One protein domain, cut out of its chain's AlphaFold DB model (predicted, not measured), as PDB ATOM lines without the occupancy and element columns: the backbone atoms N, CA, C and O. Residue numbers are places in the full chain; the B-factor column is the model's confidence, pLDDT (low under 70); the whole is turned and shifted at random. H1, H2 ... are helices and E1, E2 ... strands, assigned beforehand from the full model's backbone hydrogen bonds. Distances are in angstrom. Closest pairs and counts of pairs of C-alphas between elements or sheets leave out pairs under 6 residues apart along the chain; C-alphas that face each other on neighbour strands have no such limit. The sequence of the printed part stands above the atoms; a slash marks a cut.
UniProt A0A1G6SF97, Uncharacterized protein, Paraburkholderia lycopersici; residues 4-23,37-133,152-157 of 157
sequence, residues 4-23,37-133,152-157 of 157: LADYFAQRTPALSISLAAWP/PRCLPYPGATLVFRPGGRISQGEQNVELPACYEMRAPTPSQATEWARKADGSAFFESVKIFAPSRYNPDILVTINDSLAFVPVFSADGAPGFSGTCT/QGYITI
ATOM      1  N   LEU A   4     128.835 195.166 143.557       90.81
ATOM      2  CA  LEU A   4     127.687 194.279 143.382       90.81
ATOM      3  C   LEU A   4     126.840 194.189 144.658       90.81
ATOM      4  O   LEU A   4     125.613 194.137 144.577       90.81
ATOM      5  N   ALA A   5     127.472 194.223 145.835       89.19
ATOM      6  CA  ALA A   5     126.750 194.317 147.101       89.19
ATOM      7  C   ALA A   5     125.954 195.627 147.194       89.19
ATOM      8  O   ALA A   5     124.805 195.611 147.639       89.19
ATOM      9  N   ASP A   6     126.516 196.735 146.699       90.69
ATOM     10  CA  ASP A   6     125.811 198.017 146.638       90.69
ATOM     11  C   ASP A   6     124.587 197.939 145.716       90.69
ATOM     12  O   ASP A   6     123.523 198.447 146.069       90.69
ATOM     13  N   TYR A   7     124.680 197.242 144.577       93.69
ATOM     14  CA  TYR A   7     123.540 197.048 143.670       93.69
ATOM     15  C   TYR A   7     122.419 196.224 144.309       93.69
ATOM     16  O   TYR A   7     121.246 196.587 144.196       93.69
ATOM     17  N   PHE A   8     122.764 195.168 145.055       94.50
ATOM     18  CA  PHE A   8     121.788 194.423 145.852       94.50
ATOM     19  C   PHE A   8     121.135 195.298 146.931       94.50
ATOM     20  O   PHE A   8     119.913 195.254 147.091       94.50
ATOM     21  N   ALA A   9     121.918 196.114 147.644       92.50
ATOM     22  CA  ALA A   9     121.412 197.011 148.684       92.50
ATOM     23  C   ALA A   9     120.474 198.090 148.113       92.50
ATOM     24  O   ALA A   9     119.430 198.381 148.698       92.50
ATOM     25  N   GLN A  10     120.815 198.635 146.944       94.62
ATOM     26  CA  GLN A  10     120.027 199.643 146.228       94.62
ATOM     27  C   GLN A  10     118.840 199.050 145.463       94.62
ATOM     28  O   GLN A  10     117.987 199.800 144.991       94.62
ATOM     29  N   ARG A  11     118.755 197.717 145.353       95.12
ATOM     30  CA  ARG A  11     117.756 197.012 144.537       95.12
ATOM     31  C   ARG A  11     117.764 197.505 143.088       95.12
ATOM     32  O   ARG A  11     116.701 197.712 142.499       95.12
ATOM     33  N   THR A  12     118.958 197.706 142.524       96.62
ATOM     34  CA  THR A  12     119.125 198.123 141.124       96.62
ATOM     35  C   THR A  12     118.309 197.182 140.239       96.62
ATOM     36  O   THR A  12     118.511 195.973 140.333       96.62
ATOM     37  N   PRO A  13     117.364 197.677 139.420       96.38
ATOM     38  CA  PRO A  13     116.307 196.838 138.853       96.38
ATOM     39  C   PRO A  13     116.815 195.843 137.810       96.38
ATOM     40  O   PRO A  13     116.253 194.754 137.666       96.38
ATOM     41  N   ALA A  14     117.864 196.213 137.079       96.19
ATOM     42  CA  ALA A  14     118.461 195.377 136.060       96.19
ATOM     43  C   ALA A  14     119.972 195.592 135.979       96.19
ATOM     44  O   ALA A  14     120.463 196.676 136.281       96.19
ATOM     45  N   LEU A  15     120.669 194.543 135.556       95.50
ATOM     46  CA  LEU A  15     122.087 194.538 135.213       95.50
ATOM     47  C   LEU A  15     122.251 193.902 133.828       95.50
ATOM     48  O   LEU A  15     121.415 193.097 133.416       95.50
ATOM     49  N   SER A  16     123.332 194.205 133.122       95.12
ATOM     50  CA  SER A  16     123.781 193.427 131.965       95.12
ATOM     51  C   SER A  16     124.965 192.554 132.363       95.12
ATOM     52  O   SER A  16     125.849 193.009 133.084       95.12
ATOM     53  N   ILE A  17     124.991 191.304 131.905       95.62
ATOM     54  CA  ILE A  17     126.116 190.386 132.096       95.62
ATOM     55  C   ILE A  17     126.625 189.885 130.750       95.62
ATOM     56  O   ILE A  17     125.872 189.316 129.966       95.62
ATOM     57  N   SER A  18     127.920 190.057 130.506       95.81
ATOM     58  CA  SER A  18     128.656 189.369 129.439       95.81
ATOM     59  C   SER A  18     129.518 188.281 130.069       95.81
ATOM     60  O   SER A  18     130.084 188.490 131.143       95.81
ATOM     61  N   LEU A  19     129.597 187.111 129.442       96.25
ATOM     62  CA  LEU A  19     130.185 185.927 130.068       96.25
ATOM     63  C   LEU A  19     130.786 184.989 129.024       96.25
ATOM     64  O   LEU A  19     130.133 184.621 128.055       96.25
ATOM     65  N   ALA A  20     132.009 184.538 129.257       95.56
ATOM     66  CA  ALA A  20     132.625 183.425 128.558       95.56
ATOM     67  C   ALA A  20     132.790 182.253 129.533       95.56
ATOM     68  O   ALA A  20     133.325 182.412 130.632       95.56
ATOM     69  N   ALA A  21     132.312 181.079 129.128       95.44
ATOM     70  CA  ALA A  21     132.432 179.828 129.860       95.44
ATOM     71  C   ALA A  21     133.281 178.844 129.050       95.44
ATOM     72  O   ALA A  21     132.888 178.413 127.964       95.44
ATOM     73  N   TRP A  22     134.443 178.476 129.577       94.19
ATOM     74  CA  TRP A  22     135.314 177.460 129.003       94.19
ATOM     75  C   TRP A  22     134.962 176.099 129.596       94.19
ATOM     76  O   TRP A  22     135.076 175.923 130.816       94.19
ATOM     77  N   PRO A  23     134.551 175.134 128.755       91.38
ATOM     78  CA  PRO A  23     134.379 173.765 129.203       91.38
ATOM     79  C   PRO A  23     135.704 173.184 129.716       91.38
ATOM     80  O   PRO A  23     136.770 173.605 129.253       91.38
ATOM     81  N   PRO A  37     134.926 178.014 123.708       91.25
ATOM     82  CA  PRO A  37     134.190 178.685 124.767       91.25
ATOM     83  C   PRO A  37     132.720 178.874 124.389       91.25
ATOM     84  O   PRO A  37     132.358 179.037 123.222       91.25
ATOM     85  N   ARG A  38     131.862 178.872 125.407       93.38
ATOM     86  CA  ARG A  38     130.458 179.256 125.303       93.38
ATOM     87  C   ARG A  38     130.352 180.714 125.714       93.38
ATOM     88  O   ARG A  38     130.625 181.050 126.863       93.38
ATOM     89  N   CYS A  39     129.988 181.571 124.771       92.81
ATOM     90  CA  CYS A  39     129.956 183.012 124.969       92.81
ATOM     91  C   CYS A  39     128.526 183.557 125.048       92.81
ATOM     92  O   CYS A  39     127.639 183.173 124.283       92.81
ATOM     93  N   LEU A  40     128.359 184.485 125.978       93.50
ATOM     94  CA  LEU A  40     127.293 185.456 126.095       93.50
ATOM     95  C   LEU A  40     127.941 186.816 125.758       93.50
ATOM     96  O   LEU A  40     128.637 187.371 126.617       93.50
ATOM     97  N   PRO A  41     127.848 187.274 124.492       89.38
ATOM     98  CA  PRO A  41     128.633 188.398 123.967       89.38
ATOM     99  C   PRO A  41     128.218 189.733 124.592       89.38
ATOM    100  O   PRO A  41     127.216 189.790 125.287       89.38
ATOM    101  N   TYR A  42     128.966 190.809 124.337       84.38
ATOM    102  CA  TYR A  42     128.576 192.161 124.751       84.38
ATOM    103  C   TYR A  42     127.787 192.880 123.636       84.38
ATOM    104  O   TYR A  42     128.264 192.883 122.498       84.38
ATOM    105  N   PRO A  43     126.658 193.556 123.937       80.81
ATOM    106  CA  PRO A  43     125.960 193.582 125.225       80.81
ATOM    107  C   PRO A  43     125.273 192.238 125.509       80.81
ATOM    108  O   PRO A  43     124.596 191.679 124.648       80.81
ATOM    109  N   GLY A  44     125.463 191.720 126.723       87.75
ATOM    110  CA  GLY A  44     125.050 190.361 127.069       87.75
ATOM    111  C   GLY A  44     123.626 190.255 127.587       87.75
ATOM    112  O   GLY A  44     122.734 190.998 127.173       87.75
ATOM    113  N   ALA A  45     123.376 189.295 128.473       93.44
ATOM    114  CA  ALA A  45     122.028 189.082 128.977       93.44
ATOM    115  C   ALA A  45     121.633 190.154 129.991       93.44
ATOM    116  O   ALA A  45     122.432 190.571 130.827       93.44
ATOM    117  N   THR A  46     120.366 190.559 129.963       95.81
ATOM    118  CA  THR A  46     119.785 191.366 131.036       95.81
ATOM    119  C   THR A  46     119.430 190.465 132.210       95.81
ATOM    120  O   THR A  46     118.635 189.539 132.060       95.81
ATOM    121  N   LEU A  47     119.965 190.764 133.388       97.19
ATOM    122  CA  LEU A  47     119.551 190.179 134.651       97.19
ATOM    123  C   LEU A  47     118.582 191.122 135.365       97.19
ATOM    124  O   LEU A  47     118.844 192.315 135.460       97.19
ATOM    125  N   VAL A  48     117.477 190.602 135.884       97.94
ATOM    126  CA  VAL A  48     116.437 191.363 136.586       97.94
ATOM    127  C   VAL A  48     116.499 191.052 138.074       97.94
ATOM    128  O   VAL A  48     116.593 189.887 138.460       97.94
ATOM    129  N   PHE A  49     116.433 192.089 138.908       97.81
ATOM    130  CA  PHE A  49     116.430 191.933 140.357       97.81
ATOM    131  C   PHE A  49     115.158 191.240 140.850       97.81
ATOM    132  O   PHE A  49     114.037 191.621 140.508       97.81
ATOM    133  N   ARG A  50     115.342 190.272 141.742       96.94
ATOM    134  CA  ARG A  50     114.302 189.647 142.543       96.94
ATOM    135  C   ARG A  50     114.643 189.799 144.026       96.94
ATOM    136  O   ARG A  50     115.719 189.370 144.451       96.94
ATOM    137  N   PRO A  51     113.730 190.361 144.837       94.94
ATOM    138  CA  PRO A  51     113.941 190.447 146.274       94.94
ATOM    139  C   PRO A  51     113.995 189.054 146.910       94.94
ATOM    140  O   PRO A  51     113.351 188.114 146.441       94.94
ATOM    141  N   GLY A  52     114.742 188.947 148.009       92.31
ATOM    142  CA  GLY A  52     114.735 187.755 148.851       92.31
ATOM    143  C   GLY A  52     113.349 187.496 149.441       92.31
ATOM    144  O   GLY A  52     112.504 188.392 149.517       92.31
ATOM    145  N   GLY A  53     113.117 186.258 149.859       90.12
ATOM    146  CA  GLY A  53     111.817 185.806 150.344       90.12
ATOM    147  C   GLY A  53     111.938 184.875 151.539       90.12
ATOM    148  O   GLY A  53     113.027 184.450 151.916       90.12
ATOM    149  N   ARG A  54     110.799 184.539 152.138       88.44
ATOM    150  CA  ARG A  54     110.705 183.497 153.163       88.44
ATOM    151  C   ARG A  54     109.691 182.464 152.717       88.44
ATOM    152  O   ARG A  54     108.577 182.821 152.346       88.44
ATOM    153  N   ILE A  55     110.094 181.203 152.748       85.12
ATOM    154  CA  ILE A  55     109.216 180.069 152.503       85.12
ATOM    155  C   ILE A  55     109.003 179.363 153.836       85.12
ATOM    156  O   ILE A  55     109.958 178.887 154.448       85.12
ATOM    157  N   SER A  56     107.744 179.269 154.257       85.00
ATOM    158  CA  SER A  56     107.341 178.431 155.384       85.00
ATOM    159  C   SER A  56     106.851 177.082 154.856       85.00
ATOM    160  O   SER A  56     105.852 177.030 154.140       85.00
ATOM    161  N   GLN A  57     107.540 175.994 155.203       78.75
ATOM    162  CA  GLN A  57     107.063 174.622 154.997       78.75
ATOM    163  C   GLN A  57     106.919 173.932 156.355       78.75
ATOM    164  O   GLN A  57     107.906 173.534 156.973       78.75
ATOM    165  N   GLY A  58     105.677 173.810 156.833       83.69
ATOM    166  CA  GLY A  58     105.395 173.311 158.180       83.69
ATOM    167  C   GLY A  58     106.042 174.205 159.239       83.69
ATOM    168  O   GLY A  58     105.807 175.412 159.259       83.69
ATOM    169  N   GLU A  59     106.887 173.620 160.086       82.06
ATOM    170  CA  GLU A  59     107.653 174.349 161.108       82.06
ATOM    171  C   GLU A  59     108.959 174.966 160.576       82.06
ATOM    172  O   GLU A  59     109.612 175.743 161.274       82.06
ATOM    173  N   GLN A  60     109.366 174.648 159.343       79.25
ATOM    174  CA  GLN A  60     110.607 175.171 158.776       79.25
ATOM    175  C   GLN A  60     110.373 176.512 158.089       79.25
ATOM    176  O   GLN A  60     109.548 176.630 157.183       79.25
ATOM    177  N   ASN A  61     111.157 177.514 158.486       84.75
ATOM    178  CA  ASN A  61     111.189 178.821 157.844       84.75
ATOM    179  C   ASN A  61     112.524 179.002 157.106       84.75
ATOM    180  O   ASN A  61     113.585 179.185 157.721       84.75
ATOM    181  N   VAL A  62     112.473 178.912 155.779       86.25
ATOM    182  CA  VAL A  62     113.633 179.003 154.890       86.25
ATOM    183  C   VAL A  62     113.700 180.401 154.291       86.25
ATOM    184  O   VAL A  62     112.802 180.836 153.573       86.25
ATOM    185  N   GLU A  63     114.786 181.107 154.582       88.00
ATOM    186  CA  GLU A  63     115.098 182.395 153.972       88.00
ATOM    187  C   GLU A  63     115.798 182.186 152.627       88.00
ATOM    188  O   GLU A  63     116.819 181.499 152.546       88.00
ATOM    189  N   LEU A  64     115.231 182.774 151.577       90.69
ATOM    190  CA  LEU A  64     115.792 182.801 150.236       90.69
ATOM    191  C   LEU A  64     116.549 184.115 150.015       90.69
ATOM    192  O   LEU A  64     115.969 185.183 150.248       90.69
ATOM    193  N   PRO A  65     117.801 184.071 149.524       94.50
ATOM    194  CA  PRO A  65     118.526 185.284 149.174       94.50
ATOM    195  C   PRO A  65     117.855 186.038 148.027       94.50
ATOM    196  O   PRO A  65     117.194 185.449 147.170       94.50
ATOM    197  N   ALA A  66     118.077 187.353 147.992       96.31
ATOM    198  CA  ALA A  66     117.813 188.137 146.792       96.31
ATOM    199  C   ALA A  66     118.694 187.637 145.640       96.31
ATOM    200  O   ALA A  66     119.817 187.174 145.861       96.31
ATOM    201  N   CYS A  67     118.204 187.746 144.410       97.19
ATOM    202  CA  CYS A  67     118.969 187.337 143.243       97.19
ATOM    203  C   CYS A  67     118.703 188.225 142.034       97.19
ATOM    204  O   CYS A  67     117.640 188.818 141.892       97.19
ATOM    205  N   TYR A  68     119.687 188.300 141.150       98.12
ATOM    206  CA  TYR A  68     119.518 188.768 139.784       98.12
ATOM    207  C   TYR A  68     119.315 187.563 138.884       98.12
ATOM    208  O   TYR A  68     120.098 186.620 138.959       98.12
ATOM    209  N   GLU A  69     118.299 187.590 138.028       97.44
ATOM    210  CA  GLU A  69     117.997 186.473 137.135       97.44
ATOM    211  C   GLU A  69     117.894 186.887 135.682       97.44
ATOM    212  O   GLU A  69     117.275 187.897 135.348       97.44
ATOM    213  N   MET A  70     118.471 186.064 134.815       96.44
ATOM    214  CA  MET A  70     118.449 186.270 133.381       96.44
ATOM    215  C   MET A  70     117.021 186.353 132.847       96.44
ATOM    216  O   MET A  70     116.214 185.439 133.008       96.44
ATOM    217  N   ARG A  71     116.723 187.460 132.166       94.25
ATOM    218  CA  ARG A  71     115.530 187.596 131.338       94.25
ATOM    219  C   ARG A  71     115.685 186.716 130.098       94.25
ATOM    220  O   ARG A  71     116.775 186.615 129.545       94.25
ATOM    221  N   ALA A  72     114.580 186.129 129.639       86.69
ATOM    222  CA  ALA A  72     114.566 185.387 128.384       86.69
ATOM    223  C   ALA A  72     115.146 186.236 127.229       86.69
ATOM    224  O   ALA A  72     114.796 187.419 127.127       86.69
ATOM    225  N   PRO A  73     116.018 185.662 126.379       84.44
ATOM    226  CA  PRO A  73     116.603 186.385 125.258       84.44
ATOM    227  C   PRO A  73     115.534 186.845 124.272       84.44
ATOM    228  O   PRO A  73     114.552 186.143 124.016       84.44
ATOM    229  N   THR A  74     115.766 187.992 123.637       84.38
ATOM    230  CA  THR A  74     115.055 188.331 122.400       84.38
ATOM    231  C   THR A  74     115.483 187.386 121.262       84.38
ATOM    232  O   THR A  74     116.551 186.774 121.336       84.38
ATOM    233  N   PRO A  75     114.713 187.269 120.163       82.62
ATOM    234  CA  PRO A  75     115.101 186.431 119.022       82.62
ATOM    235  C   PRO A  75     116.474 186.781 118.421       82.62
ATOM    236  O   PRO A  75     117.219 185.889 118.015       82.62
ATOM    237  N   SER A  76     116.832 188.070 118.399       81.38
ATOM    238  CA  SER A  76     118.151 188.524 117.946       81.38
ATOM    239  C   SER A  76     119.258 188.050 118.888       81.38
ATOM    240  O   SER A  76     120.195 187.396 118.440       81.38
ATOM    241  N   GLN A  77     119.099 188.269 120.197       83.19
ATOM    242  CA  GLN A  77     120.048 187.807 121.215       83.19
ATOM    243  C   GLN A  77     120.221 186.288 121.185       83.19
ATOM    244  O   GLN A  77     121.341 185.786 121.192       83.19
ATOM    245  N   ALA A  78     119.121 185.544 121.066       80.94
ATOM    246  CA  ALA A  78     119.160 184.089 121.012       80.94
ATOM    247  C   ALA A  78     120.043 183.572 119.862       80.94
ATOM    248  O   ALA A  78     120.624 182.495 119.975       80.94
ATOM    249  N   THR A  79     120.143 184.303 118.750       80.06
ATOM    250  CA  THR A  79     120.944 183.896 117.584       80.06
ATOM    251  C   THR A  79     122.446 184.049 117.834       80.06
ATOM    252  O   THR A  79     123.231 183.238 117.354       80.06
ATOM    253  N   GLU A  80     122.842 185.051 118.618       81.44
ATOM    254  CA  GLU A  80     124.246 185.363 118.916       81.44
ATOM    255  C   GLU A  80     124.800 184.564 120.101       81.44
ATOM    256  O   GLU A  80     126.012 184.388 120.237       81.44
ATOM    257  N   TRP A  81     123.924 184.080 120.981       86.94
ATOM    258  CA  TRP A  81     124.329 183.330 122.166       86.94
ATOM    259  C   TRP A  81     124.820 181.931 121.807       86.94
ATOM    260  O   TRP A  81     124.297 181.268 120.907       86.94
ATOM    261  N   ALA A  82     125.808 181.450 122.565       83.75
ATOM    262  CA  ALA A  82     126.352 180.115 122.372       83.75
ATOM    263  C   ALA A  82     125.262 179.037 122.381       83.75
ATOM    264  O   ALA A  82     124.347 179.054 123.208       83.75
ATOM    265  N   ARG A  83     125.410 178.064 121.480       81.94
ATOM    266  CA  ARG A  83     124.501 176.926 121.331       81.94
ATOM    267  C   ARG A  83     125.159 175.615 121.759       81.94
ATOM    268  O   ARG A  83     126.383 175.460 121.680       81.94
ATOM    269  N   LYS A  84     124.339 174.673 122.218       77.19
ATOM    270  CA  LYS A  84     124.704 173.266 122.416       77.19
ATOM    271  C   LYS A  84     124.732 172.539 121.064       77.19
ATOM    272  O   LYS A  84     124.382 173.104 120.030       77.19
ATOM    273  N   ALA A  85     125.172 171.280 121.071       73.50
ATOM    274  CA  ALA A  85     125.277 170.463 119.855       73.50
ATOM    275  C   ALA A  85     123.916 170.186 119.189       73.50
ATOM    276  O   ALA A  85     123.853 170.033 117.975       73.50
ATOM    277  N   ASP A  86     122.838 170.165 119.973       74.44
ATOM    278  CA  ASP A  86     121.455 170.012 119.505       74.44
ATOM    279  C   ASP A  86     120.825 171.331 119.007       74.44
ATOM    280  O   ASP A  86     119.648 171.366 118.657       74.44
ATOM    281  N   GLY A  87     121.588 172.430 118.984       72.69
ATOM    282  CA  GLY A  87     121.123 173.754 118.571       72.69
ATOM    283  C   GLY A  87     120.375 174.545 119.651       72.69
ATOM    284  O   GLY A  87     120.063 175.720 119.432       72.69
ATOM    285  N   SER A  88     120.122 173.970 120.832       77.69
ATOM    286  CA  SER A  88     119.545 174.698 121.972       77.69
ATOM    287  C   SER A  88     120.525 175.735 122.536       77.69
ATOM    288  O   SER A  88     121.731 175.675 122.283       77.69
ATOM    289  N   ALA A  89     120.025 176.739 123.262       83.12
ATOM    290  CA  ALA A  89     120.890 177.733 123.894       83.12
ATOM    291  C   ALA A  89     121.751 177.074 124.982       83.12
ATOM    292  O   ALA A  89     121.261 176.266 125.765       83.12
ATOM    293  N   PHE A  90     123.039 177.412 125.046       89.88
ATOM    294  CA  PHE A  90     123.880 176.984 126.160       89.88
ATOM    295  C   PHE A  90     123.501 177.730 127.438       89.88
ATOM    296  O   PHE A  90     123.391 177.093 128.471       89.88
ATOM    297  N   PHE A  91     123.299 179.048 127.376       91.94
ATOM    298  CA  PHE A  91     122.843 179.844 128.517       91.94
ATOM    299  C   PHE A  91     121.311 179.871 128.532       91.94
ATOM    300  O   PHE A  91     120.692 180.694 127.863       91.94
ATOM    301  N   GLU A  92     120.706 178.945 129.270       91.19
ATOM    302  CA  GLU A  92     119.256 178.878 129.492       91.19
ATOM    303  C   GLU A  92     118.847 179.689 130.720       91.19
ATOM    304  O   GLU A  92     117.814 180.357 130.719       91.19
ATOM    305  N   SER A  93     119.687 179.675 131.758       93.44
ATOM    306  CA  SER A  93     119.542 180.524 132.934       93.44
ATOM    307  C   SER A  93     120.906 181.002 133.418       93.44
ATOM    308  O   SER A  93     121.888 180.262 133.399       93.44
ATOM    309  N   VAL A  94     120.969 182.257 133.856       96.62
ATOM    310  CA  VAL A  94     122.098 182.801 134.613       96.62
ATOM    311  C   VAL A  94     121.515 183.528 135.812       96.62
ATOM    312  O   VAL A  94     120.611 184.352 135.655       96.62
ATOM    313  N   LYS A  95     121.993 183.204 137.012       97.44
ATOM    314  CA  LYS A  95     121.546 183.851 138.248       97.44
ATOM    315  C   LYS A  95     122.739 184.302 139.066       97.44
ATOM    316  O   LYS A  95     123.768 183.635 139.082       97.44
ATOM    317  N   ILE A  96     122.583 185.416 139.763       97.19
ATOM    318  CA  ILE A  96     123.545 185.909 140.746       97.19
ATOM    319  C   ILE A  96     122.802 186.039 142.065       97.19
ATOM    320  O   ILE A  96     121.871 186.834 142.168       97.19
ATOM    321  N   PHE A  97     123.193 185.264 143.065       96.75
ATOM    322  CA  PHE A  97     122.603 185.293 144.395       96.75
ATOM    323  C   PHE A  97     123.411 186.195 145.318       96.75
ATOM    324  O   PHE A  97     124.645 186.149 145.328       96.75
ATOM    325  N   ALA A  98     122.701 186.993 146.109       95.62
ATOM    326  CA  ALA A  98     123.293 187.720 147.216       95.62
ATOM    327  C   ALA A  98     123.785 186.747 148.305       95.62
ATOM    328  O   ALA A  98     123.216 185.657 148.454       95.62
ATOM    329  N   PRO A  99     124.774 187.165 149.116       93.56
ATOM    330  CA  PRO A  99     125.123 186.484 150.352       93.56
ATOM    331  C   PRO A  99     123.898 186.164 151.213       93.56
ATOM    332  O   PRO A  99     122.945 186.941 151.309       93.56
ATOM    333  N   SER A 100     123.939 185.013 151.868       90.31
ATOM    334  CA  SER A 100     122.887 184.492 152.735       90.31
ATOM    335  C   SER A 100     123.482 183.787 153.949       90.31
ATOM    336  O   SER A 100     124.674 183.499 154.007       90.31
ATOM    337  N   ARG A 101     122.624 183.404 154.899       87.62
ATOM    338  CA  ARG A 101     123.030 182.567 156.039       87.62
ATOM    339  C   ARG A 101     123.577 181.187 155.644       87.62
ATOM    340  O   ARG A 101     124.241 180.555 156.454       87.62
ATOM    341  N   TYR A 102     123.257 180.708 154.441       85.69
ATOM    342  CA  TYR A 102     123.668 179.388 153.947       85.69
ATOM    343  C   TYR A 102     124.913 179.446 153.060       85.69
ATOM    344  O   TYR A 102     125.659 178.475 152.988       85.69
ATOM    345  N   ASN A 103     125.124 180.575 152.385       88.56
ATOM    346  CA  ASN A 103     126.309 180.851 151.588       88.56
ATOM    347  C   ASN A 103     126.705 182.318 151.810       88.56
ATOM    348  O   ASN A 103     125.965 183.192 151.350       88.56
ATOM    349  N   PRO A 104     127.813 182.596 152.521       91.31
ATOM    350  CA  PRO A 104     128.239 183.960 152.823       91.31
ATOM    351  C   PRO A 104     128.784 184.700 151.594       91.31
ATOM    352  O   PRO A 104     128.958 185.917 151.650       91.31
ATOM    353  N   ASP A 105     129.030 183.991 150.494       93.25
ATOM    354  CA  ASP A 105     129.578 184.553 149.271       93.25
ATOM    355  C   ASP A 105     128.489 184.826 148.228       93.25
ATOM    356  O   ASP A 105     127.413 184.219 148.217       93.25
ATOM    357  N   ILE A 106     128.794 185.737 147.300       94.44
ATOM    358  CA  ILE A 106     128.012 185.884 146.070       94.44
ATOM    359  C   ILE A 106     128.152 184.590 145.271       94.44
ATOM    360  O   ILE A 106     129.257 184.088 145.079       94.44
ATOM    361  N   LEU A 107     127.037 184.066 144.769       95.69
ATOM    362  CA  LEU A 107     127.030 182.841 143.975       95.69
ATOM    363  C   LEU A 107     126.479 183.122 142.586       95.69
ATOM    364  O   LEU A 107     125.363 183.619 142.455       95.69
ATOM    365  N   VAL A 108     127.228 182.753 141.553       96.88
ATOM    366  CA  VAL A 108     126.733 182.739 140.178       96.88
ATOM    367  C   VAL A 108     126.334 181.316 139.825       96.88
ATOM    368  O   VAL A 108     127.120 180.391 140.033       96.88
ATOM    369  N   THR A 109     125.134 181.135 139.277       96.50
ATOM    370  CA  THR A 109     124.702 179.857 138.705       96.50
ATOM    371  C   THR A 109     124.406 179.994 137.222       96.50
ATOM    372  O   THR A 109     123.920 181.030 136.764       96.50
ATOM    373  N   ILE A 110     124.707 178.938 136.468       95.25
ATOM    374  CA  ILE A 110     124.394 178.814 135.044       95.25
ATOM    375  C   ILE A 110     123.630 177.510 134.858       95.25
ATOM    376  O   ILE A 110     124.100 176.450 135.279       95.25
ATOM    377  N   ASN A 111     122.450 177.598 134.245       92.75
ATOM    378  CA  ASN A 111     121.532 176.482 133.989       92.75
ATOM    379  C   ASN A 111     121.178 175.665 135.242       92.75
ATOM    380  O   ASN A 111     120.816 174.497 135.140       92.75
ATOM    381  N   ASP A 112     121.357 176.255 136.428       89.94
ATOM    382  CA  ASP A 112     121.246 175.606 137.739       89.94
ATOM    383  C   ASP A 112     122.149 174.356 137.941       89.94
ATOM    384  O   ASP A 112     122.075 173.707 138.985       89.94
ATOM    385  N   SER A 113     123.052 174.046 136.996       90.81
ATOM    386  CA  SER A 113     123.975 172.895 137.039       90.81
ATOM    387  C   SER A 113     125.431 173.279 137.316       90.81
ATOM    388  O   SER A 113     126.183 172.493 137.896       90.81
ATOM    389  N   LEU A 114     125.826 174.496 136.933       93.56
ATOM    390  CA  LEU A 114     127.144 175.067 137.199       93.56
ATOM    391  C   LEU A 114     126.987 176.180 138.230       93.56
ATOM    392  O   LEU A 114     126.104 177.027 138.095       93.56
ATOM    393  N   ALA A 115     127.835 176.183 139.256       95.31
ATOM    394  CA  ALA A 115     127.773 177.158 140.336       95.31
ATOM    395  C   ALA A 115     129.181 177.526 140.803       95.31
ATOM    396  O   ALA A 115     129.969 176.640 141.132       95.31
ATOM    397  N   PHE A 116     129.494 178.820 140.846       96.06
ATOM    398  CA  PHE A 116     130.806 179.314 141.262       96.06
ATOM    399  C   PHE A 116     130.697 180.624 142.045       96.06
ATOM    400  O   PHE A 116     129.770 181.412 141.854       96.06
ATOM    401  N   VAL A 117     131.680 180.864 142.911       95.62
ATOM    402  CA  VAL A 117     131.875 182.156 143.577       95.62
ATOM    403  C   VAL A 117     132.753 183.026 142.668       95.62
ATOM    404  O   VAL A 117     133.861 182.601 142.328       95.62
ATOM    405  N   PRO A 118     132.281 184.201 142.216       95.31
ATOM    406  CA  PRO A 118     133.061 185.070 141.351       95.31
ATOM    407  C   PRO A 118     134.170 185.775 142.142       95.31
ATOM    408  O   PRO A 118     133.940 186.342 143.209       95.31
ATOM    409  N   VAL A 119     135.372 185.794 141.574       94.50
ATOM    410  CA  VAL A 119     136.497 186.616 142.021       94.50
ATOM    411  C   VAL A 119     136.504 187.889 141.185       94.50
ATOM    412  O   VAL A 119     136.778 187.848 139.983       94.50
ATOM    413  N   PHE A 120     136.167 189.011 141.817       91.75
ATOM    414  CA  PHE A 120     136.111 190.321 141.168       91.75
ATOM    415  C   PHE A 120     137.495 190.944 141.000       91.75
ATOM    416  O   PHE A 120     138.401 190.708 141.800       91.75
ATOM    417  N   SER A 121     137.636 191.767 139.961       89.44
ATOM    418  CA  SER A 121     138.872 192.497 139.694       89.44
ATOM    419  C   SER A 121     139.252 193.414 140.862       89.44
ATOM    420  O   SER A 121     138.423 194.157 141.397       89.44
ATOM    421  N   ALA A 122     140.525 193.371 141.263       87.44
ATOM    422  CA  ALA A 122     141.034 194.130 142.406       87.44
ATOM    423  C   ALA A 122     141.093 195.647 142.148       87.44
ATOM    424  O   ALA A 122     141.071 196.434 143.093       87.44
ATOM    425  N   ASP A 123     141.137 196.052 140.876       87.81
ATOM    426  CA  ASP A 123     141.124 197.451 140.433       87.81
ATOM    427  C   ASP A 123     139.738 198.117 140.534       87.81
ATOM    428  O   ASP A 123     139.606 199.313 140.284       87.81
ATOM    429  N   GLY A 124     138.703 197.363 140.923       83.44
ATOM    430  CA  GLY A 124     137.332 197.854 141.035       83.44
ATOM    431  C   GLY A 124     136.561 197.872 139.716       83.44
ATOM    432  O   GLY A 124     135.388 198.246 139.727       83.44
ATOM    433  N   ALA A 125     137.163 197.434 138.605       88.06
ATOM    434  CA  ALA A 125     136.435 197.205 137.365       88.06
ATOM    435  C   ALA A 125     135.378 196.107 137.576       88.06
ATOM    436  O   ALA A 125     135.611 195.157 138.334       88.06
ATOM    437  N   PRO A 126     134.223 196.159 136.890       91.81
ATOM    438  CA  PRO A 126     133.162 195.190 137.120       91.81
ATOM    439  C   PRO A 126     133.372 193.881 136.335       91.81
ATOM    440  O   PRO A 126     132.427 193.228 135.892       91.81
ATOM    441  N   GLY A 127     134.639 193.493 136.176       93.75
ATOM    442  CA  GLY A 127     135.065 192.205 135.650       93.75
ATOM    443  C   GLY A 127     135.203 191.165 136.757       93.75
ATOM    444  O   GLY A 127     135.534 191.487 137.902       93.75
ATOM    445  N   PHE A 128     134.964 189.904 136.412       95.06
ATOM    446  CA  PHE A 128     135.121 188.784 137.328       95.06
ATOM    447  C   PHE A 128     135.627 187.527 136.621       95.06
ATOM    448  O   PHE A 128     135.502 187.371 135.404       95.06
ATOM    449  N   SER A 129     136.156 186.603 137.414       96.81
ATOM    450  CA  SER A 129     136.496 185.244 136.994       96.81
ATOM    451  C   SER A 129     135.956 184.216 137.985       96.81
ATOM    452  O   SER A 129     135.572 184.565 139.098       96.81
ATOM    453  N   GLY A 130     135.891 182.949 137.596       96.31
ATOM    454  CA  GLY A 130     135.452 181.880 138.487       96.31
ATOM    455  C   GLY A 130     135.737 180.501 137.920       96.31
ATOM    456  O   GLY A 130     136.038 180.355 136.736       96.31
ATOM    457  N   THR A 131     135.636 179.479 138.764       96.44
ATOM    458  CA  THR A 131     135.758 178.078 138.349       96.44
ATOM    459  C   THR A 131     134.761 177.213 139.110       96.44
ATOM    460  O   THR A 131     134.387 177.538 140.237       96.44
ATOM    461  N   CYS A 132     134.321 176.113 138.502       93.88
ATOM    462  CA  CYS A 132     133.572 175.077 139.210       93.88
ATOM    463  C   CYS A 132     133.746 173.711 138.556       93.88
ATOM    464  O   CYS A 132     133.952 173.607 137.351       93.88
ATOM    465  N   THR A 133     133.582 172.645 139.326       89.38
ATOM    466  CA  THR A 133     133.370 171.301 138.781       89.38
ATOM    467  C   THR A 133     131.880 171.078 138.565       89.38
ATOM    468  O   THR A 133     131.073 171.441 139.422       89.38
ATOM    469  N   GLN A 152     134.857 183.757 132.801       96.56
ATOM    470  CA  GLN A 152     135.255 185.161 132.843       96.56
ATOM    471  C   GLN A 152     134.096 186.004 132.349       96.56
ATOM    472  O   GLN A 152     133.460 185.660 131.353       96.56
ATOM    473  N   GLY A 153     133.811 187.101 133.029       95.38
ATOM    474  CA  GLY A 153     132.679 187.932 132.670       95.38
ATOM    475  C   GLY A 153     132.814 189.362 133.140       95.38
ATOM    476  O   GLY A 153     133.788 189.753 133.782       95.38
ATOM    477  N   TYR A 154     131.808 190.139 132.774       94.25
ATOM    478  CA  TYR A 154     131.725 191.565 133.026       94.25
ATOM    479  C   TYR A 154     130.269 191.940 133.297       94.25
ATOM    480  O   TYR A 154     129.375 191.450 132.601       94.25
ATOM    481  N   ILE A 155     130.031 192.776 134.309       94.31
ATOM    482  CA  ILE A 155     128.691 193.223 134.712       94.31
ATOM    483  C   ILE A 155     128.584 194.739 134.539       94.31
ATOM    484  O   ILE A 155     129.483 195.481 134.915       94.31
ATOM    485  N   THR A 156     127.471 195.219 133.998       92.25
ATOM    486  CA  THR A 156     127.158 196.655 133.926       92.25
ATOM    487  C   THR A 156     125.721 196.926 134.345       92.25
ATOM    488  O   THR A 156     124.939 195.995 134.537       92.25
ATOM    489  N   ILE A 157     125.381 198.207 134.487       86.88
ATOM    490  CA  ILE A 157     124.001 198.699 134.591       86.88
ATOM    491  C   ILE A 157     123.515 199.075 133.191       86.88
ATOM    492  O   ILE A 157     124.345 199.623 132.429       86.88
TER     493      ILE A 157
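What this domain is: This is residues 4 to 23, 37 to 133 and 152 to 157 of the 157 residues of an uncharacterized protein of Paraburkholderia lycopersici (UniProt A0A1G6SF97). One antiparallel sheet of eight strands is curled and folded back on itself into a nearly closed barrel, with its edge strands E8 and E9 coming close. The hairpin E3 and E4 extends from E2 and E5 as an arm, its residues 56 to 61 sticking out, while the short helix H2 lies far from that arm; H1 and H2 only graze the sheet. The printed part has 123 residues, with two named helices and ten named strands in the order H1 E1 E2 E3 E4 E5 H2 E6 E7 E8 E9 E10, and the class is mostly strand. The sheet's order is E8 E7 E6 E5 E2 E1 E10 E9. The whole is compact, with a radius of gyration of the C-alphas of 15.1 A and spans of 45 by 37 by 29 A.

Where its parts are: H1, residues 4 to 10, begins at C-alpha 4 (127.687, 194.279, 143.382). E1, residues 14 to 22, is 25.6 A long. E2, residues 38 to 50, is 25.8 A long and bends by 91 degrees at residue 42. E3, residues 53 to 57, and E4, residues 60 to 64, precede E5, residues 67 to 70. H2 holds residues 75 to 80. E6 is residues 94 to 97, E7 107 to 110 and E8 114 to 116. E9, residues 127 to 132, is 17.6 A long. E10, residues 152 to 156, ends at C-alpha 156 (127.158, 196.655, 133.926).

How they stand to each other: The folded sheet has two leaves that face each other, E8 E7 E6 E5 and E1 E10 E9, with E2 as the hinge. E2 and E1 are antiparallel at 142 degrees, with N 17 and O 45 2.9 A apart. Across E1 and E10, N 18 and O 154 are 2.9 A apart; across E10 and E9, N 128 and O 153 are 2.9 A apart. E5 and E2 have N 50 and O 67 at 2.7 A. E6 and E5 have N 68 and O 96 at 2.8 A. E6 E7 E8 form a meander, each strand the antiparallel neighbour of the one before; N 97 and O 107 are 2.8 A apart, and N 110 and O 114 2.9 A. The closest C-alphas of E8 and E9, Phe 116 and Cys 132, are 5.5 A apart. In the hairpin E3 and E4, N 62 and O 55 are 2.8 A apart. E2 runs on into E3 at 73 degrees, and E4 into E5 at 59 degrees. H1 grazes the sheet with residues 4 to 8, H2 with residues 77 to 80; the closest C-alphas of E2 and H2, Pro 41 and Glu 80, are 7.3 A apart. Every O i to N i+4 pair is within hydrogen-bond range in H1, but 1 of 2 in H2.

The domain as a whole: The C-alphas of Glu 59 and Glu 80, the two farthest apart, are 46.7 A apart. Residues 24 to 36 and 134 to 151 are not printed; the C-alpha gaps are 6.6 A and 15.2 A. The link from H2 to E6, 13 residues, is long. Mean pLDDT of the printed part is 90.7, and no printed residue is under 70.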